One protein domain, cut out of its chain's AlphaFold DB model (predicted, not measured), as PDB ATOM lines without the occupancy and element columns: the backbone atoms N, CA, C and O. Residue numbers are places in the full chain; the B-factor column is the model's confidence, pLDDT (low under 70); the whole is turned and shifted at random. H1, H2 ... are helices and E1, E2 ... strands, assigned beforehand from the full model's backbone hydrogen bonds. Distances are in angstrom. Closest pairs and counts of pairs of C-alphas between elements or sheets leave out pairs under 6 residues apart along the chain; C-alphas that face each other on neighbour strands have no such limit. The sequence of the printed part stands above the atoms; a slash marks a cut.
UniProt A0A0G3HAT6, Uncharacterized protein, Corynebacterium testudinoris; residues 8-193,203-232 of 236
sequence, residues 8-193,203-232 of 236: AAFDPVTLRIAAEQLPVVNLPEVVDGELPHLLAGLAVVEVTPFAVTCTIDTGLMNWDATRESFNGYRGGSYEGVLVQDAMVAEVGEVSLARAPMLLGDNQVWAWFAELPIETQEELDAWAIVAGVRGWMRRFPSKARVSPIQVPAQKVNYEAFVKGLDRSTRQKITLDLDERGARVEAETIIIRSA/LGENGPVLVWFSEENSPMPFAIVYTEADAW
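Overview. This is residues 8 to 193 and 203 to 232 of the 236 residues of an uncharacterized protein of Corynebacterium testudinoris (UniProt A0A0G3HAT6). Two sheets stand partly face to face with their strands crossed, a sandwich: E2 E3 E12 E11 E10 makes one layer and the twisted E1 E14 E13 E8 E7 E6 the other, with helix H4 over the latter's far face. H1 packs on the five-strand sheet, and a small sheet, E4 E5 E9, stands at one end. The printed part has 216 residues, with four named helices and fourteen named strands in the order E1 H1 H2 E2 to E8 H3 H4 E9 to E14; the class is mixed and the three sheets are antiparallel. It is compact, with a radius of gyration of the C-alphas of 16.9 A and spans of 49 by 40 by 29 A.

Arrangement. The strongly twisted six-strand sheet runs from edge strand E1, residues 8 to 10, through E14, 222 to 227, E13, 209 to 215, E8, 106 to 114, and E7, 95 to 103, to edge strand E6, 87 to 90. Within hydrogen-bond range are N 10 and O 224, 2.9 A, N 211 and O 225, 2.8 A, N 111 and O 212, 2.8 A, N 99 and O 110, 2.8 A, and N 89 and O 96, 2.9 A. H1, residues 12 to 20, only grazes this sheet with residues 12 to 14. The five-strand sheet runs E2, 44 to 47, E3, 51 to 57, E12, 180 to 190, E11, 168 to 177, E10, 153 to 160; N 46 and O 53 are 2.8 A apart, N 54 and O 187 2.9 A, N 173 and O 184 2.8 A, N 155 and O 174 2.8 A. E6 E7 E8 and E10 E11 E12 are meanders, each strand the antiparallel neighbour of the one before. The sandwich's facing parts are 10.9 A apart centre to centre, strands at 88 degrees; the C-alphas of Ala 185 and Ala 223, closest of E12 and E14, are 6.8 A apart. H1 is on the five-strand sheet, height 7.8 A, over E3 and E12; its closest C-alpha pair with E3 is Ala 18 and Cys 54, 5.3 A. H2, residues 37 to 40, only just touches H1, with 3 pairs of C-alphas within 8 A, the closest Val 13 and Ala 40, 6.9 A. E4, 66 to 71, E5, 77 to 83, and E9, 148 to 151, make the third sheet, with N 68 and O 80 2.9 A apart and N 81 and O 150 2.9 A. E9 runs on into E10 at 64 degrees. H3, residues 117 to 120, touches no helix. H4, residues 125 to 138, is on one face of the six-strand sheet, two layers, helix on sheet, at a height of 9.3 A; it runs across the strands, at 89 degrees to E7 on the local plane. Every O i to N i+4 pair is within hydrogen-bond range in H1 and H4; H2 and H3 are too short for one.

Along the chain. E1 begins at C-alpha 8 (134.118, 182.604, 205.227), and E14 ends at C-alpha 227 (133.697, 176.561, 208.297). E12 spans 33.1 A, E11 30.0 A, E8 26.6 A and H4 19.9 A.

Size, cuts and confidence. The C-alphas farthest apart, of Pro 49 and Arg 144, are 51.0 A apart. Residues 194 to 202 are not printed, a gap of 31.1 A between C-alphas 193 and 203. The link H1 to H2 is long. Mean pLDDT of the printed part is 82.6; 25 residues are under 70, among them 116 to 122 and 203 to 208.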
ATOM      1  N   ALA A   8     133.340 181.464 205.712       86.56
ATOM      2  CA  ALA A   8     134.118 182.604 205.227       86.56
ATOM      3  C   ALA A   8     135.463 182.099 204.687       86.56
ATOM      4  O   ALA A   8     136.013 181.148 205.228       86.56
ATOM      5  N   ALA A   9     136.018 182.717 203.648       89.50
ATOM      6  CA  ALA A   9     137.355 182.364 203.172       89.50
ATOM      7  C   ALA A   9     138.148 183.588 202.700       89.50
ATOM      8  O   ALA A   9     137.575 184.617 202.320       89.50
ATOM      9  N   PHE A  10     139.472 183.468 202.745       92.25
ATOM     10  CA  PHE A  10     140.418 184.483 202.301       92.25
ATOM     11  C   PHE A  10     141.757 183.850 201.921       92.25
ATOM     12  O   PHE A  10     142.295 183.026 202.661       92.25
ATOM     13  N   ASP A  11     142.328 184.268 200.795       95.00
ATOM     14  CA  ASP A  11     143.652 183.817 200.370       95.00
ATOM     15  C   ASP A  11     144.638 184.994 200.249       95.00
ATOM     16  O   ASP A  11     144.506 185.813 199.336       95.00
ATOM     17  N   PRO A  12     145.646 185.111 201.132       93.75
ATOM     18  CA  PRO A  12     146.626 186.188 201.036       93.75
ATOM     19  C   PRO A  12     147.615 185.992 199.873       93.75
ATOM     20  O   PRO A  12     148.209 186.976 199.430       93.75
ATOM     21  N   VAL A  13     147.795 184.765 199.360       95.12
ATOM     22  CA  VAL A  13     148.798 184.458 198.325       95.12
ATOM     23  C   VAL A  13     148.371 185.013 196.966       95.12
ATOM     24  O   VAL A  13     149.070 185.864 196.416       95.12
ATOM     25  N   THR A  14     147.204 184.616 196.443       93.81
ATOM     26  CA  THR A  14     146.683 185.168 195.177       93.81
ATOM     27  C   THR A  14     146.416 186.666 195.271       93.81
ATOM     28  O   THR A  14     146.645 187.379 194.292       93.81
ATOM     29  N   LEU A  15     146.001 187.177 196.440       92.88
ATOM     30  CA  LEU A  15     145.852 188.618 196.646       92.88
ATOM     31  C   LEU A  15     147.173 189.350 196.436       92.88
ATOM     32  O   LEU A  15     147.219 190.342 195.708       92.88
ATOM     33  N   ARG A  16     148.240 188.876 197.079       93.62
ATOM     34  CA  ARG A  16     149.535 189.535 196.996       93.62
ATOM     35  C   ARG A  16     150.134 189.443 195.597       93.62
ATOM     36  O   ARG A  16     150.571 190.465 195.081       93.62
ATOM     37  N   ILE A  17     150.072 188.282 194.950       92.12
ATOM     38  CA  ILE A  17     150.559 188.117 193.571       92.12
ATOM     39  C   ILE A  17     149.792 189.042 192.605       92.12
ATOM     40  O   ILE A  17     150.401 189.676 191.740       92.12
ATOM     41  N   ALA A  18     148.471 189.202 192.780       89.00
ATOM     42  CA  ALA A  18     147.678 190.164 192.009       89.00
ATOM     43  C   ALA A  18     148.062 191.629 192.301       89.00
ATOM     44  O   ALA A  18     148.131 192.446 191.377       89.00
ATOM     45  N   ALA A  19     148.327 191.972 193.564       89.56
ATOM     46  CA  ALA A  19     148.737 193.316 193.975       89.56
ATOM     47  C   ALA A  19     150.160 193.675 193.515       89.56
ATOM     48  O   ALA A  19     150.412 194.827 193.179       89.56
ATOM     49  N   GLU A  20     151.076 192.710 193.403       89.62
ATOM     50  CA  GLU A  20     152.426 192.927 192.859       89.62
ATOM     51  C   GLU A  20     152.393 193.369 191.376       89.62
ATOM     52  O   GLU A  20     153.258 194.126 190.936       89.62
ATOM     53  N   GLN A  21     151.336 193.025 190.620       87.56
ATOM     54  CA  GLN A  21     151.076 193.567 189.267       87.56
ATOM     55  C   GLN A  21     150.429 194.969 189.266       87.56
ATOM     56  O   GLN A  21     150.142 195.544 188.208       87.56
ATOM     57  N   LEU A  22     150.133 195.507 190.449       82.06
ATOM     58  CA  LEU A  22     149.477 196.784 190.699       82.06
ATOM     59  C   LEU A  22     150.198 197.521 191.843       82.06
ATOM     60  O   LEU A  22     149.596 197.721 192.896       82.06
ATOM     61  N   PRO A  23     151.437 198.017 191.642       66.62
ATOM     62  CA  PRO A  23     152.274 198.633 192.690       66.62
ATOM     63  C   PRO A  23     151.732 199.955 193.288       66.62
ATOM     64  O   PRO A  23     152.452 200.688 193.958       66.62
ATOM     65  N   VAL A  24     150.465 200.280 193.024       75.69
ATOM     66  CA  VAL A  24     149.680 201.360 193.638       75.69
ATOM     67  C   VAL A  24     148.683 200.854 194.690       75.69
ATOM     68  O   VAL A  24     148.057 201.675 195.356       75.69
ATOM     69  N   VAL A  25     148.485 199.536 194.810       77.88
ATOM     70  CA  VAL A  25     147.636 198.903 195.828       77.88
ATOM     71  C   VAL A  25     148.467 198.742 197.093       77.88
ATOM     72  O   VAL A  25     149.441 197.996 197.112       77.88
ATOM     73  N   ASN A  26     148.074 199.442 198.154       81.62
ATOM     74  CA  ASN A  26     148.724 199.308 199.454       81.62
ATOM     75  C   ASN A  26     148.089 198.132 200.198       81.62
ATOM     76  O   ASN A  26     146.908 198.184 200.546       81.62
ATOM     77  N   LEU A  27     148.866 197.075 200.427       87.06
ATOM     78  CA  LEU A  27     148.451 195.949 201.258       87.06
ATOM     79  C   LEU A  27     148.833 196.188 202.733       87.06
ATOM     80  O   LEU A  27     149.815 196.881 202.998       87.06
ATOM     81  N   PRO A  28     148.089 195.629 203.706       86.75
ATOM     82  CA  PRO A  28     148.491 195.672 205.110       86.75
ATOM     83  C   PRO A  28     149.722 194.791 205.378       86.75
ATOM     84  O   PRO A  28     149.810 193.688 204.841       86.75
ATOM     85  N   GLU A  29     150.597 195.202 206.303       88.12
ATOM     86  CA  GLU A  29     151.853 194.494 206.653       88.12
ATOM     87  C   GLU A  29     151.665 192.999 206.992       88.12
ATOM     88  O   GLU A  29     152.578 192.182 206.872       88.12
ATOM     89  N   VAL A  30     150.457 192.596 207.397       87.69
ATOM     90  CA  VAL A  30     150.118 191.202 207.708       87.69
ATOM     91  C   VAL A  30     150.206 190.251 206.507       87.69
ATOM     92  O   VAL A  30     150.258 189.037 206.714       87.69
ATOM     93  N   VAL A  31     150.241 190.757 205.269       88.38
ATOM     94  CA  VAL A  31     150.487 189.963 204.048       88.38
ATOM     95  C   VAL A  31     151.882 190.195 203.434       88.38
ATOM     96  O   VAL A  31     152.212 189.627 202.390       88.38
ATOM     97  N   ASP A  32     152.763 190.911 204.139       84.56
ATOM     98  CA  ASP A  32     154.178 191.047 203.774       84.56
ATOM     99  C   ASP A  32     155.019 189.831 204.211       84.56
ATOM    100  O   ASP A  32     154.608 188.993 205.022       84.56
ATOM    101  N   GLY A  33     156.237 189.720 203.677       85.00
ATOM    102  CA  GLY A  33     157.194 188.645 203.972       85.00
ATOM    103  C   GLY A  33     157.502 187.780 202.751       85.00
ATOM    104  O   GLY A  33     157.404 188.246 201.619       85.00
ATOM    105  N   GLU A  34     157.862 186.519 202.962       91.38
ATOM    106  CA  GLU A  34     158.112 185.561 201.878       91.38
ATOM    107  C   GLU A  34     156.809 184.867 201.441       91.38
ATOM    108  O   GLU A  34     155.945 184.587 202.277       91.38
ATOM    109  N   LEU A  35     156.652 184.636 200.134       93.06
ATOM    110  CA  LEU A  35     155.545 183.854 199.572       93.06
ATOM    111  C   LEU A  35     155.897 182.354 199.585       93.06
ATOM    112  O   LEU A  35     157.071 182.017 199.434       93.06
ATOM    113  N   PRO A  36     154.905 181.454 199.715       92.56
ATOM    114  CA  PRO A  36     155.132 180.014 199.605       92.56
ATOM    115  C   PRO A  36     155.547 179.701 198.156       92.56
ATOM    116  O   PRO A  36     154.832 180.065 197.224       92.56
ATOM    117  N   HIS A  37     156.732 179.122 197.944       92.25
ATOM    118  CA  HIS A  37     157.382 179.078 196.632       92.25
ATOM    119  C   HIS A  37     156.705 178.108 195.656       92.25
ATOM    120  O   HIS A  37     156.499 178.449 194.492       92.25
ATOM    121  N   LEU A  38     156.342 176.915 196.127       91.56
ATOM    122  CA  LEU A  38     155.643 175.900 195.338       91.56
ATOM    123  C   LEU A  38     154.223 176.363 194.991       91.56
ATOM    124  O   LEU A  38     153.823 176.293 193.833       91.56
ATOM    125  N   LEU A  39     153.480 176.878 195.976       91.62
ATOM    126  CA  LEU A  39     152.092 177.320 195.815       91.62
ATOM    127  C   LEU A  39     152.000 178.594 194.963       91.62
ATOM    128  O   LEU A  39     151.182 178.650 194.047       91.62
ATOM    129  N   ALA A  40     152.870 179.587 195.182       92.25
ATOM    130  CA  ALA A  40     152.967 180.750 194.294       92.25
ATOM    131  C   ALA A  40     153.461 180.363 192.888       92.25
ATOM    132  O   ALA A  40     153.073 180.994 191.908       92.25
ATOM    133  N   GLY A  41     154.264 179.299 192.765       89.50
ATOM    134  CA  GLY A  41     154.696 178.732 191.485       89.50
ATOM    135  C   GLY A  41     153.564 178.146 190.629       89.50
ATOM    136  O   GLY A  41     153.748 177.983 189.425       89.50
ATOM    137  N   LEU A  42     152.390 177.877 191.214       92.44
ATOM    138  CA  LEU A  42     151.176 177.470 190.494       92.44
ATOM    139  C   LEU A  42     150.340 178.657 189.981       92.44
ATOM    140  O   LEU A  42     149.333 178.443 189.306       92.44
ATOM    141  N   ALA A  43     150.707 179.899 190.314       91.56
ATOM    142  CA  ALA A  43     149.877 181.061 190.027       91.56
ATOM    143  C   ALA A  43     149.824 181.399 188.529       91.56
ATOM    144  O   ALA A  43     150.829 181.731 187.897       91.56
ATOM    145  N   VAL A  44     148.612 181.404 187.978       92.00
ATOM    146  CA  VAL A  44     148.301 181.949 186.656       92.00
ATOM    147  C   VAL A  44     147.794 183.376 186.838       92.00
ATOM    148  O   VAL A  44     146.809 183.608 187.539       92.00
ATOM    149  N   VAL A  45     148.464 184.339 186.205       90.44
ATOM    150  CA  VAL A  45     148.150 185.767 186.341       90.44
ATOM    151  C   VAL A  45     147.734 186.349 184.994       90.44
ATOM    152  O   VAL A  45     148.515 186.361 184.043       90.44
ATOM    153  N   GLU A  46     146.512 186.872 184.924       84.94
ATOM    154  CA  GLU A  46     145.993 187.600 183.768       84.94
ATOM    155  C   GLU A  46     145.916 189.099 184.080       84.94
ATOM    156  O   GLU A  46     145.305 189.530 185.061       84.94
ATOM    157  N   VAL A  47     146.522 189.917 183.218       85.75
ATOM    158  CA  VAL A  47     146.515 191.379 183.338       85.75
ATOM    159  C   VAL A  47     145.770 191.984 182.156       85.75
ATOM    160  O   VAL A  47     146.229 191.933 181.018       85.75
ATOM    161  N   THR A  48     144.641 192.630 182.441       79.62
ATOM    162  CA  THR A  48     143.835 193.355 181.450       79.62
ATOM    163  C   THR A  48     143.880 194.869 181.721       79.62
ATOM    164  O   THR A  48     144.354 195.314 182.775       79.62
ATOM    165  N   PRO A  49     143.358 195.721 180.818       74.75
ATOM    166  CA  PRO A  49     143.185 197.145 181.110       74.75
ATOM    167  C   PRO A  49     142.286 197.424 182.328       74.75
ATOM    168  O   PRO A  49     142.441 198.463 182.966       74.75
ATOM    169  N   PHE A  50     141.377 196.505 182.674       78.00
ATOM    170  CA  PHE A  50     140.315 196.720 183.665       78.00
ATOM    171  C   PHE A  50     140.519 195.970 184.985       78.00
ATOM    172  O   PHE A  50     139.967 196.381 186.005       78.00
ATOM    173  N   ALA A  51     141.307 194.898 184.990       80.44
ATOM    174  CA  ALA A  51     141.516 194.050 186.157       80.44
ATOM    175  C   ALA A  51     142.883 193.355 186.129       80.44
ATOM    176  O   ALA A  51     143.469 193.160 185.061       80.44
ATOM    177  N   VAL A  52     143.353 192.947 187.307       84.12
ATOM    178  CA  VAL A  52     144.315 191.845 187.442       84.12
ATOM    179  C   VAL A  52     143.595 190.675 188.089       84.12
ATOM    180  O   VAL A  52     142.981 190.853 189.139       84.12
ATOM    181  N   THR A  53     143.700 189.507 187.463       86.75
ATOM    182  CA  THR A  53     143.224 188.227 187.985       86.75
ATOM    183  C   THR A  53     144.436 187.367 188.322       86.75
ATOM    184  O   THR A  53     145.328 187.222 187.491       86.75
ATOM    185  N   CYS A  54     144.478 186.796 189.521       92.38
ATOM    186  CA  CYS A  54     145.453 185.779 189.906       92.38
ATOM    187  C   CYS A  54     144.710 184.532 190.372       92.38
ATOM    188  O   CYS A  54     143.889 184.626 191.286       92.38
ATOM    189  N   THR A  55     145.041 183.381 189.794       91.19
ATOM    190  CA  THR A  55     144.410 182.096 190.101       91.19
ATOM    191  C   THR A  55     145.464 181.056 190.466       91.19
ATOM    192  O   THR A  55     146.459 180.918 189.762       91.19
ATOM    193  N   ILE A  56     145.235 180.307 191.544       95.25
ATOM    194  CA  ILE A  56     145.981 179.097 191.910       95.25
ATOM    195  C   ILE A  56     144.982 177.937 191.952       95.25
ATOM    196  O   ILE A  56     143.980 178.013 192.659       95.25
ATOM    197  N   ASP A  57     145.272 176.862 191.223       93.06
ATOM    198  CA  ASP A  57     144.628 175.552 191.373       93.06
ATOM    199  C   ASP A  57     145.700 174.567 191.835       93.06
ATOM    200  O   ASP A  57     146.693 174.356 191.138       93.06
ATOM    201  N   THR A  58     145.522 173.974 193.014       89.38
ATOM    202  CA  THR A  58     146.482 173.004 193.563       89.38
ATOM    203  C   THR A  58     146.464 171.665 192.830       89.38
ATOM    204  O   THR A  58     147.328 170.823 193.068       89.38
ATOM    205  N   GLY A  59     145.442 171.399 192.010       87.31
ATOM    206  CA  GLY A  59     145.065 170.027 191.691       87.31
ATOM    207  C   GLY A  59     144.727 169.251 192.971       87.31
ATOM    208  O   GLY A  59     144.404 169.841 194.005       87.31
ATOM    209  N   LEU A  60     144.798 167.921 192.914       87.12
ATOM    210  CA  LEU A  60     144.597 167.081 194.095       87.12
ATOM    211  C   LEU A  60     145.889 166.994 194.923       87.12
ATOM    212  O   LEU A  60     146.847 166.335 194.513       87.12
ATOM    213  N   MET A  61     145.887 167.620 196.098       92.62
ATOM    214  CA  MET A  61     146.859 167.377 197.162       92.62
ATOM    215  C   MET A  61     146.438 166.107 197.901       92.62
ATOM    216  O   MET A  61     145.364 166.076 198.492       92.62
ATOM    217  N   ASN A  62     147.253 165.057 197.864       91.88
ATOM    218  CA  ASN A  62     146.899 163.746 198.426       91.88
ATOM    219  C   ASN A  62     147.309 163.648 199.903       91.88
ATOM    220  O   ASN A  62     148.237 164.328 200.334       91.88
ATOM    221  N   TRP A  63     146.674 162.763 200.669       93.31
ATOM    222  CA  TRP A  63     147.074 162.414 202.040       93.31
ATOM    223  C   TRP A  63     146.819 160.935 202.337       93.31
ATOM    224  O   TRP A  63     146.089 160.278 201.597       93.31
ATOM    225  N   ASP A  64     147.416 160.417 203.412       89.75
ATOM    226  CA  ASP A  64     147.059 159.103 203.955       89.75
ATOM    227  C   ASP A  64     145.959 159.280 205.010       89.75
ATOM    228  O   ASP A  64     146.204 159.697 206.148       89.75
ATOM    229  N   ALA A  65     144.717 159.049 204.587       84.69
ATOM    230  CA  ALA A  65     143.529 159.225 205.404       84.69
ATOM    231  C   ALA A  65     142.490 158.145 205.081       84.69
ATOM    232  O   ALA A  65     142.300 157.752 203.932       84.69
ATOM    233  N   THR A  66     141.781 157.664 206.103       86.19
ATOM    234  CA  THR A  66     140.713 156.666 205.936       86.19
ATOM    235  C   THR A  66     139.350 157.334 206.065       86.19
ATOM    236  O   THR A  66     139.128 158.054 207.033       86.19
ATOM    237  N   ARG A  67     138.414 157.082 205.137       88.62
ATOM    238  CA  ARG A  67     137.031 157.580 205.258       88.62
ATOM    239  C   ARG A  67     136.377 157.058 206.544       88.62
ATOM    240  O   ARG A  67     136.355 155.852 206.782       88.62
ATOM    241  N   GLU A  68     135.778 157.956 207.318       78.31
ATOM    242  CA  GLU A  68     135.042 157.650 208.547       78.31
ATOM    243  C   GLU A  68     133.738 158.473 208.621       78.31
ATOM    244  O   GLU A  68     133.524 159.419 207.859       78.31
ATOM    245  N   SER A  69     132.830 158.103 209.525       79.19
ATOM    246  CA  SER A  69     131.686 158.937 209.912       79.19
ATOM    247  C   SER A  69     131.815 159.323 211.379       79.19
ATOM    248  O   SER A  69     132.061 158.465 212.224       79.19
ATOM    249  N   PHE A  70     131.588 160.592 211.691       71.00
ATOM    250  CA  PHE A  70     131.678 161.126 213.049       71.00
ATOM    251  C   PHE A  70     130.455 162.000 213.354       71.00
ATOM    252  O   PHE A  70     129.672 162.348 212.465       71.00
ATOM    253  N   ASN A  71     130.265 162.328 214.631       69.69
ATOM    254  CA  ASN A  71     129.226 163.262 215.054       69.69
ATOM    255  C   ASN A  71     129.840 164.656 215.174       69.69
ATOM    256  O   ASN A  71     130.803 164.844 215.915       69.69
ATOM    257  N   GLY A  72     129.283 165.624 214.454       65.62
ATOM    258  CA  GLY A  72     129.681 167.019 214.566       65.62
ATOM    259  C   GLY A  72     129.135 167.673 215.833       65.62
ATOM    260  O   GLY A  72     128.226 167.156 216.485       65.62
ATOM    261  N   TYR A  73     129.643 168.859 216.156       62.16
ATOM    262  CA  TYR A  73     129.322 169.578 217.395       62.16
ATOM    263  C   TYR A  73     127.846 170.008 217.538       62.16
ATOM    264  O   TYR A  73     127.412 170.350 218.638       62.16
ATOM    265  N   ARG A  74     127.057 169.995 216.449       66.62
ATOM    266  CA  ARG A  74     125.588 170.186 216.467       66.62
ATOM    267  C   ARG A  74     124.803 168.868 216.626       66.62
ATOM    268  O   ARG A  74     123.592 168.847 216.450       66.62
ATOM    269  N   GLY A  75     125.477 167.749 216.904       67.88
ATOM    270  CA  GLY A  75     124.870 166.419 217.049       67.88
ATOM    271  C   GLY A  75     124.488 165.719 215.736       67.88
ATOM    272  O   GLY A  75     124.025 164.581 215.772       67.88
ATOM    273  N   GLY A  76     124.686 166.365 214.580       74.94
ATOM    274  CA  GLY A  76     124.531 165.742 213.263       74.94
ATOM    275  C   GLY A  76     125.639 164.727 212.965       74.94
ATOM    276  O   GLY A  76     126.749 164.853 213.480       74.94
ATOM    277  N   SER A  77     125.352 163.732 212.122       78.56
ATOM    278  CA  SER A  77     126.349 162.768 211.640       78.56
ATOM    279  C   SER A  77     126.842 163.166 210.248       78.56
ATOM    280  O   SER A  77     126.039 163.356 209.329       78.56
ATOM    281  N   TYR A  78     128.160 163.286 210.105       79.25
ATOM    282  CA  TYR A  78     128.826 163.801 208.910       79.25
ATOM    283  C   TYR A  78     129.823 162.784 208.354       79.25
ATOM    284  O   TYR A  78     130.346 161.933 209.083       79.25
ATOM    285  N   GLU A  79     130.081 162.879 207.053       82.69
ATOM    286  CA  GLU A  79     131.200 162.192 206.415       82.69
ATOM    287  C   GLU A  79     132.506 162.943 206.686       82.69
ATOM    288  O   GLU A  79     132.531 164.169 206.813       82.69
ATOM    289  N   GLY A  80     133.610 162.205 206.765       82.62
ATOM    290  CA  GLY A  80     134.943 162.773 206.903       82.62
ATOM    291  C   GLY A  80     136.023 161.719 206.828       82.62
ATOM    292  O   GLY A  80     135.831 160.637 206.268       82.62
ATOM    293  N   VAL A  81     137.174 162.058 207.390       82.56
ATOM    294  CA  VAL A  81     138.360 161.215 207.355       82.56
ATOM    295  C   VAL A  81     139.036 161.136 208.714       82.56
ATOM    296  O   VAL A  81     138.995 162.079 209.504       82.56
ATOM    297  N   LEU A  82     139.714 160.019 208.943       79.19
ATOM    298  CA  LEU A  82     140.641 159.796 210.037       79.19
ATOM    299  C   LEU A  82     142.069 159.866 209.485       79.19
ATOM    300  O   LEU A  82     142.475 159.003 208.701       79.19
ATOM    301  N   VAL A  83     142.823 160.883 209.900       81.81
ATOM    302  CA  VAL A  83     144.254 161.040 209.589       81.81
ATOM    303  C   VAL A  83     145.044 160.552 210.798       81.81
ATOM    304  O   VAL A  83     144.879 161.109 211.880       81.81
ATOM    305  N   GLN A  84     145.883 159.525 210.641       79.31
ATOM    306  CA  GLN A  84     146.576 158.881 211.771       79.31
ATOM    307  C   GLN A  84     147.767 159.700 212.294       79.31
ATOM    308  O   GLN A  84     147.913 159.888 213.501       79.31
ATOM    309  N   ASP A  85     148.598 160.215 211.384       83.44
ATOM    310  CA  ASP A  85     149.908 160.803 211.699       83.44
ATOM    311  C   ASP A  85     149.897 162.342 211.747       83.44
ATOM    312  O   ASP A  85     150.867 163.016 211.385       83.44
ATOM    313  N   ALA A  86     148.788 162.931 212.199       81.81
ATOM    314  CA  ALA A  86     148.711 164.373 212.397       81.81
ATOM    315  C   ALA A  86     149.486 164.814 213.650       81.81
ATOM    316  O   ALA A  86     149.492 164.158 214.693       81.81
ATOM    317  N   MET A  87     150.131 165.974 213.565       87.38
ATOM    318  CA  MET A  87     150.763 166.638 214.704       87.38
ATOM    319  C   MET A  87     149.760 167.559 215.389       87.38
ATOM    320  O   MET A  87     149.216 168.443 214.740       87.38
ATOM    321  N   VAL A  88     149.570 167.406 216.698       81.12
ATOM    322  CA  VAL A  88     148.631 168.192 217.509       81.12
ATOM    323  C   VAL A  88     149.365 168.917 218.639       81.12
ATOM    324  O   VAL A  88     150.220 168.331 219.316       81.12
ATOM    325  N   ALA A  89     149.038 170.192 218.854       81.50
ATOM    326  CA  ALA A  89     149.570 171.005 219.944       81.50
ATOM    327  C   ALA A  89     148.619 172.140 220.352       81.50
ATOM    328  O   ALA A  89     147.994 172.769 219.505       81.50
ATOM    329  N   GLU A  90     148.612 172.471 221.642       79.00
ATOM    330  CA  GLU A  90     147.944 173.669 222.165       79.00
ATOM    331  C   GLU A  90     148.840 174.900 221.982       79.00
ATOM    332  O   GLU A  90     149.997 174.909 222.419       79.00
ATOM    333  N   VAL A  91     148.322 175.963 221.359       81.12
ATOM    334  CA  VAL A  91     149.060 177.219 221.139       81.12
ATOM    335  C   VAL A  91     148.268 178.400 221.699       81.12
ATOM    336  O   VAL A  91     147.603 179.154 220.992       81.12
ATOM    337  N   GLY A  92     148.396 178.589 223.013       81.25
ATOM    338  CA  GLY A  92     147.530 179.492 223.770       81.25
ATOM    339  C   GLY A  92     146.265 178.746 224.171       81.25
ATOM    340  O   GLY A  92     146.369 177.729 224.845       81.25
ATOM    341  N   GLU A  93     145.113 179.246 223.737       75.62
ATOM    342  CA  GLU A  93     143.782 178.668 223.999       75.62
ATOM    343  C   GLU A  93     143.213 177.929 222.772       75.62
ATOM    344  O   GLU A  93     142.053 177.534 222.765       75.62
ATOM    345  N   VAL A  94     144.023 177.768 221.720       81.06
ATOM    346  CA  VAL A  94     143.637 177.137 220.454       81.06
ATOM    347  C   VAL A  94     144.361 175.804 220.312       81.06
ATOM    348  O   VAL A  94     145.600 175.773 220.299       81.06
ATOM    349  N   SER A  95     143.585 174.733 220.142       79.38
ATOM    350  CA  SER A  95     144.111 173.433 219.741       79.38
ATOM    351  C   SER A  95     144.374 173.447 218.239       79.38
ATOM    352  O   SER A  95     143.497 173.773 217.435       79.38
ATOM    353  N   LEU A  96     145.613 173.142 217.863       86.00
ATOM    354  CA  LEU A  96     146.076 173.134 216.483       86.00
ATOM    355  C   LEU A  96     146.461 171.727 216.072       86.00
ATOM    356  O   LEU A  96     147.290 171.093 216.731       86.00
ATOM    357  N   ALA A  97     145.951 171.291 214.927       85.88
ATOM    358  CA  ALA A  97     146.423 170.101 214.245       85.88
ATOM    359  C   ALA A  97     147.075 170.450 212.901       85.88
ATOM    360  O   ALA A  97     146.683 171.399 212.221       85.88
ATOM    361  N   ARG A  98     148.072 169.658 212.511       92.38
ATOM    362  CA  ARG A  98     148.777 169.759 211.234       92.38
ATOM    363  C   ARG A  98     148.953 168.370 210.630       92.38
ATOM    364  O   ARG A  98     149.692 167.551 211.179       92.38
ATOM    365  N   ALA A  99     148.294 168.122 209.504       90.38
ATOM    366  CA  ALA A  99     148.357 166.879 208.745       90.38
ATOM    367  C   ALA A  99     149.302 167.018 207.534       90.38
ATOM    368  O   ALA A  99     149.239 168.037 206.834       90.38
ATOM    369  N   PRO A 100     150.179 166.033 207.266       93.38
ATOM    370  CA  PRO A 100     150.981 166.012 206.047       93.38
ATOM    371  C   PRO A 100     150.103 165.755 204.818       93.38
ATOM    372  O   PRO A 100     149.196 164.925 204.846       93.38
ATOM    373  N   MET A 101     150.413 166.444 203.723       94.31
ATOM    374  CA  MET A 101     149.834 166.224 202.400       94.31
ATOM    375  C   MET A 101     150.922 166.279 201.321       94.31
ATOM    376  O   MET A 101     152.012 166.804 201.551       94.31
ATOM    377  N   LEU A 102     150.619 165.770 200.128       94.31
ATOM    378  CA  LEU A 102     151.517 165.733 198.976       94.31
ATOM    379  C   LEU A 102     150.933 166.506 197.787       94.31
ATOM    380  O   LEU A 102     149.901 166.126 197.232       94.31
ATOM    381  N   LEU A 103     151.631 167.568 197.383       92.25
ATOM    382  CA  LEU A 103     151.401 168.346 196.168       92.25
ATOM    383  C   LEU A 103     152.409 167.888 195.100       92.25
ATOM    384  O   LEU A 103     153.557 168.344 195.050       92.25
ATOM    385  N   GLY A 104     151.993 166.920 194.280       91.00
ATOM    386  CA  GLY A 104     152.932 166.114 193.496       91.00
ATOM    387  C   GLY A 104     153.853 165.330 194.435       91.00
ATOM    388  O   GLY A 104     153.371 164.697 195.370       91.00
ATOM    389  N   ASP A 105     155.167 165.426 194.228       89.75
ATOM    390  CA  ASP A 105     156.174 164.814 195.111       89.75
ATOM    391  C   ASP A 105     156.555 165.699 196.319       89.75
ATOM    392  O   ASP A 105     157.365 165.296 197.153       89.75
ATOM    393  N   ASN A 106     156.013 166.922 196.422       92.81
ATOM    394  CA  ASN A 106     156.388 167.876 197.469       92.81
ATOM    395  C   ASN A 106     155.441 167.809 198.666       92.81
ATOM    396  O   ASN A 106     154.220 167.800 198.507       92.81
ATOM    397  N   GLN A 107     155.998 167.855 199.873       92.88
ATOM    398  CA  GLN A 107     155.201 167.884 201.092       92.88
ATOM    399  C   GLN A 107     154.652 169.288 201.372       92.88
ATOM    400  O   GLN A 107     155.396 170.266 201.454       92.88
ATOM    401  N   VAL A 108     153.342 169.361 201.580       95.38
ATOM    402  CA  VAL A 108     152.629 170.531 202.102       95.38
ATOM    403  C   VAL A 108     151.854 170.127 203.357       95.38
ATOM    404  O   VAL A 108     151.767 168.950 203.708       95.38
ATOM    405  N   TRP A 109     151.324 171.104 204.076       95.56
ATOM    406  CA  TRP A 109     150.638 170.899 205.344       95.56
ATOM    407  C   TRP A 109     149.208 171.406 205.256       95.56
ATOM    408  O   TRP A 109     149.013 172.590 204.989       95.56
ATOM    409  N   ALA A 110     148.232 170.544 205.540       93.88
ATOM    410  CA  ALA A 110     146.903 170.994 205.939       93.88
ATOM    411  C   ALA A 110     146.914 171.279 207.439       93.88
ATOM    412  O   ALA A 110     147.393 170.472 208.241       93.88
ATOM    413  N   TRP A 111     146.392 172.434 207.816       95.06
ATOM    414  CA  TRP A 111     146.287 172.880 209.193       95.06
ATOM    415  C   TRP A 111     144.824 173.025 209.585       95.06
ATOM    416  O   TRP A 111     144.000 173.456 208.779       95.06
ATOM    417  N   PHE A 112     144.540 172.710 210.842       88.75
ATOM    418  CA  PHE A 112     143.215 172.776 211.437       88.75
ATOM    419  C   PHE A 112     143.318 173.495 212.781       88.75
ATOM    420  O   PHE A 112     144.158 173.137 213.610       88.75
ATOM    421  N   ALA A 113     142.468 174.495 212.994       86.88
ATOM    422  CA  ALA A 113     142.298 175.158 214.281       86.88
ATOM    423  C   ALA A 113     140.822 175.155 214.671       86.88
ATOM    424  O   ALA A 113     139.975 175.611 213.897       86.88
ATOM    425  N   GLU A 114     140.527 174.681 215.876       73.88
ATOM    426  CA  GLU A 114     139.218 174.851 216.504       73.88
ATOM    427  C   GLU A 114     139.207 176.199 217.233       73.88
ATOM    428  O   GLU A 114     140.055 176.451 218.094       73.88
ATOM    429  N   LEU A 115     138.300 177.103 216.851       72.88
ATOM    430  CA  LEU A 115     138.220 178.429 217.466       72.88
ATOM    431  C   LEU A 115     137.199 178.472 218.610       72.88
ATOM    432  O   LEU A 115     136.112 177.905 218.477       72.88
ATOM    433  N   PRO A 116     137.468 179.245 219.680       62.34
ATOM    434  CA  PRO A 116     136.460 179.571 220.677       62.34
ATOM    435  C   PRO A 116     135.219 180.210 220.039       62.34
ATOM    436  O   PRO A 116     135.327 181.106 219.195       62.34
ATOM    437  N   ILE A 117     134.040 179.787 220.500       53.09
ATOM    438  CA  ILE A 117     132.709 180.230 220.032       53.09
ATOM    439  C   ILE A 117     132.550 181.762 220.099       53.09
ATOM    440  O   ILE A 117     131.825 182.359 219.313       53.09
ATOM    441  N   GLU A 118     133.279 182.413 221.003       52.66
ATOM    442  CA  GLU A 118     133.251 183.859 221.246       52.66
ATOM    443  C   GLU A 118     133.946 184.687 220.140       52.66
ATOM    444  O   GLU A 118     133.789 185.902 220.081       52.66
ATOM    445  N   THR A 119     134.668 184.049 219.210       57.03
ATOM    446  CA  THR A 119     135.419 184.726 218.125       57.03
ATOM    447  C   THR A 119     134.521 185.198 216.958       57.03
ATOM    448  O   THR A 119     135.019 185.660 215.933       57.03
ATOM    449  N   GLN A 120     133.198 185.036 217.055       54.50
ATOM    450  CA  GLN A 120     132.296 185.096 215.896       54.50
ATOM    451  C   GLN A 120     131.788 186.493 215.492       54.50
ATOM    452  O   GLN A 120     131.300 186.634 214.370       54.50
ATOM    453  N   GLU A 121     131.874 187.520 216.346       54.91
ATOM    454  CA  GLU A 121     131.148 188.780 216.089       54.91
ATOM    455  C   GLU A 121     131.706 189.603 214.908       54.91
ATOM    456  O   GLU A 121     130.915 190.163 214.150       54.91
ATOM    457  N   GLU A 122     133.025 189.604 214.663       63.28
ATOM    458  CA  GLU A 122     133.621 190.131 213.421       63.28
ATOM    459  C   GLU A 122     134.845 189.310 212.962       63.28
ATOM    460  O   GLU A 122     135.970 189.508 213.419       63.28
ATOM    461  N   LEU A 123     134.651 188.420 211.978       73.06
ATOM    462  CA  LEU A 123     135.745 187.700 211.310       73.06
ATOM    463  C   LEU A 123     136.548 188.635 210.393       73.06
ATOM    464  O   LEU A 123     136.335 188.646 209.175       73.06
ATOM    465  N   ASP A 124     137.476 189.429 210.926       83.75
ATOM    466  CA  ASP A 124     138.375 190.231 210.092       83.75
ATOM    467  C   ASP A 124     139.419 189.369 209.352       83.75
ATOM    468  O   ASP A 124     140.004 188.438 209.901       83.75
ATOM    469  N   ALA A 125     139.661 189.690 208.074       84.69
ATOM    470  CA  ALA A 125     140.595 188.931 207.238       84.69
ATOM    471  C   ALA A 125     142.044 189.102 207.714       84.69
ATOM    472  O   ALA A 125     142.803 188.137 207.776       84.69
ATOM    473  N   TRP A 126     142.416 190.326 208.086       89.56
ATOM    474  CA  TRP A 126     143.779 190.686 208.459       89.56
ATOM    475  C   TRP A 126     144.119 190.150 209.848       89.56
ATOM    476  O   TRP A 126     145.180 189.554 210.030       89.56
ATOM    477  N   ALA A 127     143.189 190.256 210.801       88.25
ATOM    478  CA  ALA A 127     143.302 189.633 212.117       88.25
ATOM    479  C   ALA A 127     143.456 188.104 212.028       88.25
ATOM    480  O   ALA A 127     144.295 187.532 212.724       88.25
ATOM    481  N   ILE A 128     142.710 187.439 211.138       88.19
ATOM    482  CA  ILE A 128     142.799 185.982 210.957       88.19
ATOM    483  C   ILE A 128     144.122 185.571 210.297       88.19
ATOM    484  O   ILE A 128     144.756 184.634 210.780       88.19
ATOM    485  N   VAL A 129     144.622 186.302 209.290       91.31
ATOM    486  CA  VAL A 129     145.985 186.068 208.766       91.31
ATOM    487  C   VAL A 129     147.034 186.287 209.866       91.31
ATOM    488  O   VAL A 129     147.930 185.456 210.016       91.31
ATOM    489  N   ALA A 130     146.924 187.342 210.684       91.06
ATOM    490  CA  ALA A 130     147.846 187.583 211.800       91.06
ATOM    491  C   ALA A 130     147.836 186.429 212.818       91.06
ATOM    492  O   ALA A 130     148.901 185.973 213.243       91.06
ATOM    493  N   GLY A 131     146.643 185.946 213.181       90.62
ATOM    494  CA  GLY A 131     146.436 184.813 214.083       90.62
ATOM    495  C   GLY A 131     147.067 183.535 213.541       90.62
ATOM    496  O   GLY A 131     147.941 182.966 214.191       90.62
ATOM    497  N   VAL A 132     146.722 183.156 212.306       92.31
ATOM    498  CA  VAL A 132     147.256 181.971 211.617       92.31
ATOM    499  C   VAL A 132     148.782 182.014 211.499       92.31
ATOM    500  O   VAL A 132     149.457 181.055 211.874       92.31
ATOM    501  N   ARG A 133     149.366 183.143 211.077       94.12
ATOM    502  CA  ARG A 133     150.831 183.315 211.029       94.12
ATOM    503  C   ARG A 133     151.460 183.233 212.425       94.12
ATOM    504  O   ARG A 133     152.537 182.657 212.600       94.12
ATOM    505  N   GLY A 134     150.781 183.779 213.434       92.00
ATOM    506  CA  GLY A 134     151.162 183.680 214.840       92.00
ATOM    507  C   GLY A 134     151.181 182.238 215.352       92.00
ATOM    508  O   GLY A 134     152.135 181.859 216.034       92.00
ATOM    509  N   TRP A 135     150.176 181.441 214.989       92.75
ATOM    510  CA  TRP A 135     150.052 180.018 215.297       92.75
ATOM    511  C   TRP A 135     151.116 179.179 214.595       92.75
ATOM    512  O   TRP A 135     151.869 178.494 215.281       92.75
ATOM    513  N   MET A 136     151.262 179.303 213.270       93.50
ATOM    514  CA  MET A 136     152.281 178.588 212.487       93.50
ATOM    515  C   MET A 136     153.691 178.797 213.059       93.50
ATOM    516  O   MET A 136     154.430 177.838 213.257       93.50
ATOM    517  N   ARG A 137     154.042 180.043 213.410       92.81
ATOM    518  CA  ARG A 137     155.337 180.398 214.021       92.81
ATOM    519  C   ARG A 137     155.524 179.845 215.441       92.81
ATOM    520  O   ARG A 137     156.657 179.640 215.868       92.81
ATOM    521  N   ARG A 138     154.440 179.681 216.205       92.81
ATOM    522  CA  ARG A 138     154.466 179.188 217.596       92.81
ATOM    523  C   ARG A 138     154.273 177.674 217.705       92.81
ATOM    524  O   ARG A 138     154.452 177.141 218.799       92.81
ATOM    525  N   PHE A 139     153.902 177.001 216.618       89.94
ATOM    526  CA  PHE A 139     153.658 175.567 216.613       89.94
ATOM    527  C   PHE A 139     154.943 174.805 216.982       89.94
ATOM    528  O   PHE A 139     155.997 175.044 216.384       89.94
ATOM    529  N   PRO A 140     154.912 173.913 217.987       86.31
ATOM    530  CA  PRO A 140     156.126 173.299 218.499       86.31
ATOM    531  C   PRO A 140     156.685 172.260 217.522       86.31
ATOM    532  O   PRO A 140     155.977 171.371 217.055       86.31
ATOM    533  N   SER A 141     158.005 172.276 217.325       81.94
ATOM    534  CA  SER A 141     158.732 171.254 216.549       81.94
ATOM    535  C   SER A 141     158.671 169.841 217.152       81.94
ATOM    536  O   SER A 141     159.089 168.877 216.517       81.94
ATOM    537  N   LYS A 142     158.152 169.712 218.379       81.88
ATOM    538  CA  LYS A 142     157.871 168.450 219.081       81.88
ATOM    539  C   LYS A 142     156.394 168.360 219.487       81.88
ATOM    540  O   LYS A 142     156.083 168.076 220.642       81.88
ATOM    541  N   ALA A 143     155.496 168.670 218.554       82.25
ATOM    542  CA  ALA A 143     154.063 168.420 218.702       82.25
ATOM    543  C   ALA A 143     153.769 166.926 218.947       82.25
ATOM    544  O   ALA A 143     154.560 166.051 218.586       82.25
ATOM    545  N   ARG A 144     152.622 166.625 219.562       79.69
ATOM    546  CA  ARG A 144     152.182 165.246 219.817       79.69
ATOM    547  C   ARG A 144     151.631 164.655 218.521       79.69
ATOM    548  O   ARG A 144     150.672 165.201 217.993       79.69
ATOM    549  N   VAL A 145     152.161 163.526 218.054       80.44
ATOM    550  CA  VAL A 145     151.489 162.756 216.993       80.44
ATOM    551  C   VAL A 145     150.222 162.126 217.575       80.44
ATOM    552  O   VAL A 145     150.268 161.509 218.641       80.44
ATOM    553  N   SER A 146     149.086 162.348 216.921       70.81
ATOM    554  CA  SER A 146     147.767 161.881 217.342       70.81
ATOM    555  C   SER A 146     146.868 161.754 216.119       70.81
ATOM    556  O   SER A 146     146.900 162.656 215.280       70.81
ATOM    557  N   PRO A 147     145.995 160.734 216.052       73.44
ATOM    558  CA  PRO A 147     144.949 160.732 215.051       73.44
ATOM    559  C   PRO A 147     144.043 161.955 215.229       73.44
ATOM    560  O   PRO A 147     143.781 162.380 216.363       73.44
ATOM    561  N   ILE A 148     143.563 162.499 214.112       78.81
ATOM    562  CA  ILE A 148     142.531 163.541 214.058       78.81
ATOM    563  C   ILE A 148     141.405 163.116 213.119       78.81
ATOM    564  O   ILE A 148     141.644 162.455 212.107       78.81
ATOM    565  N   GLN A 149     140.185 163.531 213.448       79.25
ATOM    566  CA  GLN A 149     139.039 163.441 212.548       79.25
ATOM    567  C   GLN A 149     138.855 164.787 211.851       79.25
ATOM    568  O   GLN A 149     138.854 165.829 212.506       79.25
ATOM    569  N   VAL A 150     138.712 164.764 210.527       82.69
ATOM    570  CA  VAL A 150     138.519 165.961 209.702       82.69
ATOM    571  C   VAL A 150     137.220 165.806 208.904       82.69
ATOM    572  O   VAL A 150     137.072 164.801 208.203       82.69
ATOM    573  N   PRO A 151     136.273 166.761 208.984       79.00
ATOM    574  CA  PRO A 151     135.065 166.749 208.165       79.00
ATOM    575  C   PRO A 151     135.370 166.699 206.668       79.00
ATOM    576  O   PRO A 151     136.261 167.403 206.195       79.00
ATOM    577  N   ALA A 152     134.584 165.938 205.909       82.06
ATOM    578  CA  ALA A 152     134.544 166.088 204.463       82.06
ATOM    579  C   ALA A 152     133.778 167.375 204.135       82.06
ATOM    580  O   ALA A 152     132.718 167.653 204.709       82.06
ATOM    581  N   GLN A 153     134.326 168.185 203.234       83.81
ATOM    582  CA  GLN A 153     133.827 169.528 202.954       83.81
ATOM    583  C   GLN A 153     133.793 169.796 201.455       83.81
ATOM    584  O   GLN A 153     134.704 169.416 200.719       83.81
ATOM    585  N   LYS A 154     132.750 170.505 201.018       85.12
ATOM    586  CA  LYS A 154     132.659 171.079 199.675       85.12
ATOM    587  C   LYS A 154     132.258 172.541 199.784       85.12
ATOM    588  O   LYS A 154     131.082 172.876 199.913       85.12
ATOM    589  N   VAL A 155     133.254 173.412 199.730       84.06
ATOM    590  CA  VAL A 155     133.104 174.860 199.846       84.06
ATOM    591  C   VAL A 155     133.186 175.498 198.465       84.06
ATOM    592  O   VAL A 155     134.101 175.218 197.698       84.06
ATOM    593  N   ASN A 156     132.258 176.407 198.177       86.81
ATOM    594  CA  ASN A 156     132.351 177.371 197.085       86.81
ATOM    595  C   ASN A 156     131.987 178.744 197.659       86.81
ATOM    596  O   ASN A 156     130.825 179.000 197.980       86.81
ATOM    597  N   TYR A 157     132.992 179.590 197.846       85.00
ATOM    598  CA  TYR A 157     132.882 180.880 198.509       85.00
ATOM    599  C   TYR A 157     133.255 182.012 197.554       85.00
ATOM    600  O   TYR A 157     134.231 181.913 196.813       85.00
ATOM    601  N   GLU A 158     132.511 183.117 197.611       88.25
ATOM    602  CA  GLU A 158     132.782 184.316 196.819       88.25
ATOM    603  C   GLU A 158     132.389 185.588 197.587       88.25
ATOM    604  O   GLU A 158     131.248 185.729 198.045       88.25
ATOM    605  N   ALA A 159     133.321 186.534 197.732       84.75
ATOM    606  CA  ALA A 159     133.099 187.791 198.451       84.75
ATOM    607  C   ALA A 159     134.063 188.912 198.028       84.75
ATOM    608  O   ALA A 159     135.075 188.678 197.367       84.75
ATOM    609  N   PHE A 160     133.766 190.138 198.465       84.25
ATOM    610  CA  PHE A 160     134.695 191.264 198.364       84.25
ATOM    611  C   PHE A 160     135.615 191.348 199.591       84.25
ATOM    612  O   PHE A 160     135.178 191.192 200.734       84.25
ATOM    613  N   VAL A 161     136.891 191.646 199.354       84.00
ATOM    614  CA  VAL A 161     137.884 191.913 200.400       84.00
ATOM    615  C   VAL A 161     137.650 193.316 200.962       84.00
ATOM    616  O   VAL A 161     137.681 194.308 200.234       84.00
ATOM    617  N   LYS A 162     137.409 193.403 202.273       83.69
ATOM    618  CA  LYS A 162     137.222 194.670 202.995       83.69
ATOM    619  C   LYS A 162     138.574 195.273 203.398       83.69
ATOM    620  O   LYS A 162     139.523 194.547 203.672       83.69
ATOM    621  N   GLY A 163     138.635 196.603 203.484       79.00
ATOM    622  CA  GLY A 163     139.816 197.333 203.965       79.00
ATOM    623  C   GLY A 163     140.883 197.653 202.910       79.00
ATOM    624  O   GLY A 163     141.913 198.211 203.268       79.00
ATOM    625  N   LEU A 164     140.644 197.350 201.629       81.00
ATOM    626  CA  LEU A 164     141.512 197.760 200.516       81.00
ATOM    627  C   LEU A 164     140.993 199.033 199.831       81.00
ATOM    628  O   LEU A 164     139.792 199.299 199.806       81.00
ATOM    629  N   ASP A 165     141.899 199.795 199.213       78.50
ATOM    630  CA  ASP A 165     141.585 201.021 198.466       78.50
ATOM    631  C   ASP A 165     141.054 200.755 197.037       78.50
ATOM    632  O   ASP A 165     140.715 201.684 196.295       78.50
ATOM    633  N   ARG A 166     140.967 199.481 196.636       77.94
ATOM    634  CA  ARG A 166     140.397 199.013 195.365       77.94
ATOM    635  C   ARG A 166     139.398 197.893 195.603       77.94
ATOM    636  O   ARG A 166     139.619 197.014 196.437       77.94
ATOM    637  N   SER A 167     138.328 197.896 194.807       84.19
ATOM    638  CA  SER A 167     137.353 196.806 194.806       84.19
ATOM    639  C   SER A 167     138.047 195.515 194.381       84.19
ATOM    640  O   SER A 167     138.547 195.404 193.261       84.19
ATOM    641  N   THR A 168     138.116 194.575 195.317       84.62
ATOM    642  CA  THR A 168     138.851 193.322 195.178       84.62
ATOM    643  C   THR A 168     137.918 192.186 195.542       84.62
ATOM    644  O   THR A 168     137.343 192.189 196.629       84.62
ATOM    645  N   ARG A 169     137.741 191.231 194.632       90.38
ATOM    646  CA  ARG A 169     136.878 190.061 194.803       90.38
ATOM    647  C   ARG A 169     137.746 188.821 194.939       90.38
ATOM    648  O   ARG A 169     138.703 188.676 194.184       90.38
ATOM    649  N   GLN A 170     137.393 187.933 195.857       89.62
ATOM    650  CA  GLN A 170     137.967 186.595 195.935       89.62
ATOM    651  C   GLN A 170     136.893 185.540 195.731       89.62
ATOM    652  O   GLN A 170     135.782 185.672 196.253       89.62
ATOM    653  N   LYS A 171     137.253 184.490 194.996       89.38
ATOM    654  CA  LYS A 171     136.504 183.243 194.889       89.38
ATOM    655  C   LYS A 171     137.419 182.102 195.329       89.38
ATOM    656  O   LYS A 171     138.546 182.009 194.858       89.38
ATOM    657  N   ILE A 172     136.947 181.258 196.239       89.94
ATOM    658  CA  ILE A 172     137.704 180.128 196.787       89.94
ATOM    659  C   ILE A 172     136.807 178.893 196.760       89.94
ATOM    660  O   ILE A 172     135.693 178.912 197.281       89.94
ATOM    661  N   THR A 173     137.289 177.823 196.138       88.75
ATOM    662  CA  THR A 173     136.654 176.501 196.139       88.75
ATOM    663  C   THR A 173     137.575 175.518 196.850       88.75
ATOM    664  O   THR A 173     138.770 175.500 196.565       88.75
ATOM    665  N   LEU A 174     137.029 174.723 197.769       88.50
ATOM    666  CA  LEU A 174     137.730 173.648 198.475       88.50
ATOM    667  C   LEU A 174     136.873 172.381 198.398       88.50
ATOM    668  O   LEU A 174     135.733 172.377 198.859       88.50
ATOM    669  N   ASP A 175     137.441 171.316 197.841       89.06
ATOM    670  CA  ASP A 175     136.943 169.945 197.957       89.06
ATOM    671  C   ASP A 175     137.896 169.177 198.891       89.06
ATOM    672  O   ASP A 175     139.099 169.155 198.631       89.06
ATOM    673  N   LEU A 176     137.378 168.574 199.967       84.62
ATOM    674  CA  LEU A 176     138.145 167.843 200.986       84.62
ATOM    675  C   LEU A 176     137.473 166.495 201.295       84.62
ATOM    676  O   LEU A 176     136.346 166.480 201.795       84.62
ATOM    677  N   ASP A 177     138.146 165.378 201.004       85.12
ATOM    678  CA  ASP A 177     137.657 164.008 201.238       85.12
ATOM    679  C   ASP A 177     138.803 162.990 201.456       85.12
ATOM    680  O   ASP A 177     139.964 163.366 201.621       85.12
ATOM    681  N   GLU A 178     138.513 161.680 201.488       84.06
ATOM    682  CA  GLU A 178     139.542 160.646 201.720       84.06
ATOM    683  C   GLU A 178     140.654 160.599 200.666       84.06
ATOM    684  O   GLU A 178     141.726 160.065 200.934       84.06
ATOM    685  N   ARG A 179     140.430 161.166 199.479       83.69
ATOM    686  CA  ARG A 179     141.421 161.212 198.398       83.69
ATOM    687  C   ARG A 179     142.401 162.368 198.582       83.69
ATOM    688  O   ARG A 179     143.471 162.347 197.980       83.69
ATOM    689  N   GLY A 180     142.045 163.372 199.385       77.75
ATOM    690  CA  GLY A 180     142.862 164.557 199.600       77.75
ATOM    691  C   GLY A 180     142.064 165.853 199.654       77.75
ATOM    692  O   GLY A 180     140.872 165.875 199.960       77.75
ATOM    693  N   ALA A 181     142.748 166.939 199.315       80.44
ATOM    694  CA  ALA A 181     142.200 168.280 199.206       80.44
ATOM    695  C   ALA A 181     142.500 168.852 197.817       80.44
ATOM    696  O   ALA A 181     143.619 168.722 197.319       80.44
ATOM    697  N   ARG A 182     141.541 169.545 197.206       89.50
ATOM    698  CA  ARG A 182     141.790 170.426 196.059       89.50
ATOM    699  C   ARG A 182     141.286 171.819 196.372       89.50
ATOM    700  O   ARG A 182     140.142 171.977 196.791       89.50
ATOM    701  N   VAL A 183     142.138 172.811 196.134       76.12
ATOM    702  CA  VAL A 183     141.823 174.223 196.316       76.12
ATOM    703  C   VAL A 183     141.990 174.962 194.996       76.12
ATOM    704  O   VAL A 183     143.065 174.942 194.400       76.12
ATOM    705  N   GLU A 184     140.937 175.664 194.588       78.69
ATOM    706  CA  GLU A 184     140.986 176.690 193.547       78.69
ATOM    707  C   GLU A 184     140.766 178.056 194.214       78.69
ATOM    708  O   GLU A 184     139.680 178.328 194.730       78.69
ATOM    709  N   ALA A 185     141.783 178.918 194.217       72.12
ATOM    710  CA  ALA A 185     141.711 180.287 194.725       72.12
ATOM    711  C   ALA A 185     141.883 181.283 193.571       72.12
ATOM    712  O   ALA A 185     142.831 181.182 192.797       72.12
ATOM    713  N   GLU A 186     140.982 182.256 193.463       77.00
ATOM    714  CA  GLU A 186     140.989 183.331 192.468       77.00
ATOM    715  C   GLU A 186     140.858 184.678 193.186       77.00
ATOM    716  O   GLU A 186     139.907 184.894 193.940       77.00
ATOM    717  N   THR A 187     141.763 185.618 192.905       80.38
ATOM    718  CA  THR A 187     141.614 187.031 193.276       80.38
ATOM    719  C   THR A 187     141.492 187.898 192.030       80.38
ATOM    720  O   THR A 187     142.345 187.824 191.149       80.38
ATOM    721  N   ILE A 188     140.488 188.782 191.988       81.06
ATOM    722  CA  ILE A 188     140.351 189.837 190.975       81.06
ATOM    723  C   ILE A 188     140.405 191.216 191.638       81.06
ATOM    724  O   ILE A 188     139.506 191.571 192.402       81.06
ATOM    725  N   ILE A 189     141.414 192.023 191.294       81.44
ATOM    726  CA  ILE A 189     141.514 193.440 191.680       81.44
ATOM    727  C   ILE A 189     141.032 194.306 190.510       81.44
ATOM    728  O   ILE A 189     141.633 194.299 189.432       81.44
ATOM    729  N   ILE A 190     139.961 195.077 190.716       79.69
ATOM    730  CA  ILE A 190     139.367 195.941 189.686       79.69
ATOM    731  C   ILE A 190     140.125 197.279 189.634       79.69
ATOM    732  O   ILE A 190     140.267 197.981 190.637       79.69
ATOM    733  N   ARG A 191     140.598 197.661 188.440       69.56
ATOM    734  CA  ARG A 191     141.429 198.859 188.203       69.56
ATOM    735  C   ARG A 191     140.641 200.180 188.223       69.56
ATOM    736  O   ARG A 191     141.252 201.246 188.235       69.56
ATOM    737  N   SER A 192     139.308 200.132 188.261       54.88
ATOM    738  CA  SER A 192     138.409 201.292 188.333       54.88
ATOM    739  C   SER A 192     137.264 201.067 189.331       54.88
ATOM    740  O   SER A 192     136.736 199.966 189.468       54.88
ATOM    741  N   ALA A 193     136.886 202.112 190.070       45.31
ATOM    742  CA  ALA A 193     135.931 201.992 191.169       45.31
ATOM    743  C   ALA A 193     134.465 201.934 190.693       45.31
ATOM    744  O   ALA A 193     133.967 202.874 190.076       45.31
ATOM    745  N   LEU A 203     124.540 183.909 212.756       27.45
ATOM    746  CA  LEU A 203     125.491 182.897 213.334       27.45
ATOM    747  C   LEU A 203     124.800 181.778 214.201       27.45
ATOM    748  O   LEU A 203     123.645 181.980 214.576       27.45
ATOM    749  N   GLY A 204     125.509 180.697 214.634       26.64
ATOM    750  CA  GLY A 204     125.271 180.004 215.947       26.64
ATOM    751  C   GLY A 204     125.566 178.478 216.128       26.64
ATOM    752  O   GLY A 204     124.851 177.644 215.580       26.64
ATOM    753  N   GLU A 205     126.587 178.050 216.907       36.31
ATOM    754  CA  GLU A 205     126.398 177.523 218.302       36.31
ATOM    755  C   GLU A 205     127.595 176.823 219.022       36.31
ATOM    756  O   GLU A 205     127.781 177.167 220.181       36.31
ATOM    757  N   ASN A 206     128.417 175.909 218.454       40.16
ATOM    758  CA  ASN A 206     129.516 175.247 219.234       40.16
ATOM    759  C   ASN A 206     130.936 175.255 218.611       40.16
ATOM    760  O   ASN A 206     131.752 174.412 218.963       40.16
ATOM    761  N   GLY A 207     131.265 176.220 217.748       49.38
ATOM    762  CA  GLY A 207     132.664 176.506 217.390       49.38
ATOM    763  C   GLY A 207     133.019 176.194 215.928       49.38
ATOM    764  O   GLY A 207     132.666 175.131 215.421       49.38
ATOM    765  N   PRO A 208     133.681 177.117 215.214       60.94
ATOM    766  CA  PRO A 208     134.048 176.942 213.815       60.94
ATOM    767  C   PRO A 208     135.459 176.361 213.652       60.94
ATOM    768  O   PRO A 208     136.361 176.620 214.454       60.94
ATOM    769  N   VAL A 209     135.673 175.640 212.551       70.75
ATOM    770  CA  VAL A 209     136.991 175.132 212.154       70.75
ATOM    771  C   VAL A 209     137.606 176.066 211.118       70.75
ATOM    772  O   VAL A 209     137.017 176.289 210.055       70.75
ATOM    773  N   LEU A 210     138.807 176.575 211.402       83.44
ATOM    774  CA  LEU A 210     139.693 177.138 210.384       83.44
ATOM    775  C   LEU A 210     140.526 176.020 209.755       83.44
ATOM    776  O   LEU A 210     141.247 175.314 210.459       83.44
ATOM    777  N   VAL A 211     140.470 175.924 208.430       86.12
ATOM    778  CA  VAL A 211     141.334 175.099 207.582       86.12
ATOM    779  C   VAL A 211     142.234 176.028 206.772       86.12
ATOM    780  O   VAL A 211     141.761 177.031 206.242       86.12
ATOM    781  N   TRP A 212     143.524 175.729 206.657       93.25
ATOM    782  CA  TRP A 212     144.416 176.410 205.707       93.25
ATOM    783  C   TRP A 212     145.585 175.513 205.317       93.25
ATOM    784  O   TRP A 212     145.831 174.478 205.939       93.25
ATOM    785  N   PHE A 213     146.336 175.929 204.301       93.94
ATOM    786  CA  PHE A 213     147.464 175.168 203.776       93.94
ATOM    787  C   PHE A 213     148.775 175.944 203.927       93.94
ATOM    788  O   PHE A 213     148.784 177.177 203.945       93.94
ATOM    789  N   SER A 214     149.904 175.248 204.039       93.44
ATOM    790  CA  SER A 214     151.224 175.882 203.940       93.44
ATOM    791  C   SER A 214     152.287 174.939 203.394       93.44
ATOM    792  O   SER A 214     152.227 173.725 203.574       93.44
ATOM    793  N   GLU A 215     153.335 175.513 202.816       93.12
ATOM    794  CA  GLU A 215     154.623 174.830 202.687       93.12
ATOM    795  C   GLU A 215     155.305 174.690 204.054       93.12
ATOM    796  O   GLU A 215     154.906 175.318 205.044       93.12
ATOM    797  N   GLU A 216     156.342 173.858 204.131       87.50
ATOM    798  CA  GLU A 216     157.205 173.822 205.307       87.50
ATOM    799  C   GLU A 216     158.007 175.130 205.424       87.50
ATOM    800  O   GLU A 216     158.517 175.652 204.438       87.50
ATOM    801  N   ASN A 217     158.104 175.678 206.639       83.62
ATOM    802  CA  ASN A 217     158.783 176.942 206.971       83.62
ATOM    803  C   ASN A 217     158.253 178.224 206.290       83.62
ATOM    804  O   ASN A 217     158.657 179.309 206.712       83.62
ATOM    805  N   SER A 218     157.329 178.148 205.323       89.25
ATOM    806  CA  SER A 218     156.682 179.343 204.761       89.25
ATOM    807  C   SER A 218     155.993 180.150 205.870       89.25
ATOM    808  O   SER A 218     155.186 179.598 206.625       89.25
ATOM    809  N   PRO A 219     156.245 181.469 205.969       88.31
ATOM    810  CA  PRO A 219     155.597 182.321 206.953       88.31
ATOM    811  C   PRO A 219     154.185 182.745 206.526       88.31
ATOM    812  O   PRO A 219     153.551 183.488 207.276       88.31
ATOM    813  N   MET A 220     153.722 182.347 205.335       93.19
ATOM    814  CA  MET A 220     152.461 182.770 204.727       93.19
ATOM    815  C   MET A 220     151.520 181.568 204.531       93.19
ATOM    816  O   MET A 220     151.906 180.616 203.844       93.19
ATOM    817  N   PRO A 221     150.300 181.589 205.103       93.88
ATOM    818  CA  PRO A 221     149.279 180.582 204.828       93.88
ATOM    819  C   PRO A 221     148.673 180.775 203.433       93.88
ATOM    820  O   PRO A 221     148.593 181.894 202.934       93.88
ATOM    821  N   PHE A 222     148.187 179.692 202.839       94.56
ATOM    822  CA  PHE A 222     147.415 179.675 201.600       94.56
ATOM    823  C   PHE A 222     145.969 179.262 201.893       94.56
ATOM    824  O   PHE A 222     145.747 178.350 202.693       94.56
ATOM    825  N   ALA A 223     145.016 179.933 201.237       92.94
ATOM    826  CA  ALA A 223     143.583 179.626 201.255       92.94
ATOM    827  C   ALA A 223     143.023 179.306 202.655       92.94
ATOM    828  O   ALA A 223     142.703 178.161 202.979       92.94
ATOM    829  N   ILE A 224     142.897 180.339 203.489       92.69
ATOM    830  CA  ILE A 224     142.286 180.227 204.813       92.69
ATOM    831  C   ILE A 224     140.766 180.122 204.641       92.69
ATOM    832  O   ILE A 224     140.138 181.035 204.102       92.69
ATOM    833  N   VAL A 225     140.171 179.037 205.128       88.88
ATOM    834  CA  VAL A 225     138.731 178.762 205.083       88.88
ATOM    835  C   VAL A 225     138.211 178.546 206.503       88.88
ATOM    836  O   VAL A 225     138.612 177.623 207.198       88.88
ATOM    837  N   TYR A 226     137.290 179.399 206.932       87.00
ATOM    838  CA  TYR A 226     136.463 179.236 208.124       87.00
ATOM    839  C   TYR A 226     135.209 178.445 207.746       87.00
ATOM    840  O   TYR A 226     134.516 178.815 206.795       87.00
ATOM    841  N   THR A 227     134.886 177.400 208.511       82.00
ATOM    842  CA  THR A 227     133.697 176.561 208.297       82.00
ATOM    843  C   THR A 227     132.952 176.251 209.591       82.00
ATOM    844  O   THR A 227     133.551 175.921 210.613       82.00
ATOM    845  N   GLU A 228     131.627 176.291 209.518       76.75
ATOM    846  CA  GLU A 228     130.704 175.715 210.495       76.75
ATOM    847  C   GLU A 228     130.123 174.386 209.987       76.75
ATOM    848  O   GLU A 228     130.223 174.056 208.805       76.75
ATOM    849  N   ALA A 229     129.463 173.643 210.877       64.25
ATOM    850  CA  ALA A 229     128.862 172.336 210.608       64.25
ATOM    851  C   ALA A 229     127.864 172.302 209.432       64.25
ATOM    852  O   ALA A 229     127.656 171.241 208.849       64.25
ATOM    853  N   ASP A 230     127.269 173.437 209.046       63.84
ATOM    854  CA  ASP A 230     126.372 173.516 207.878       63.84
ATOM    855  C   ASP A 230     127.116 173.401 206.533       63.84
ATOM    856  O   ASP A 230     126.493 173.142 205.506       63.84
ATOM    857  N   ALA A 231     128.443 173.577 206.528       62.97
ATOM    858  CA  ALA A 231     129.301 173.427 205.351       62.97
ATOM    859  C   ALA A 231     129.901 172.012 205.206       62.97
ATOM    860  O   ALA A 231     130.654 171.746 204.264       62.97
ATOM    861  N   TRP A 232     129.620 171.113 206.153       76.12
ATOM    862  CA  TRP A 232     130.153 169.751 206.178       76.12
ATOM    863  C   TRP A 232     129.210 168.790 205.451       76.12
ATOM    864  O   TRP A 232     127.987 168.936 205.499       76.12
TER     865      TRP A 232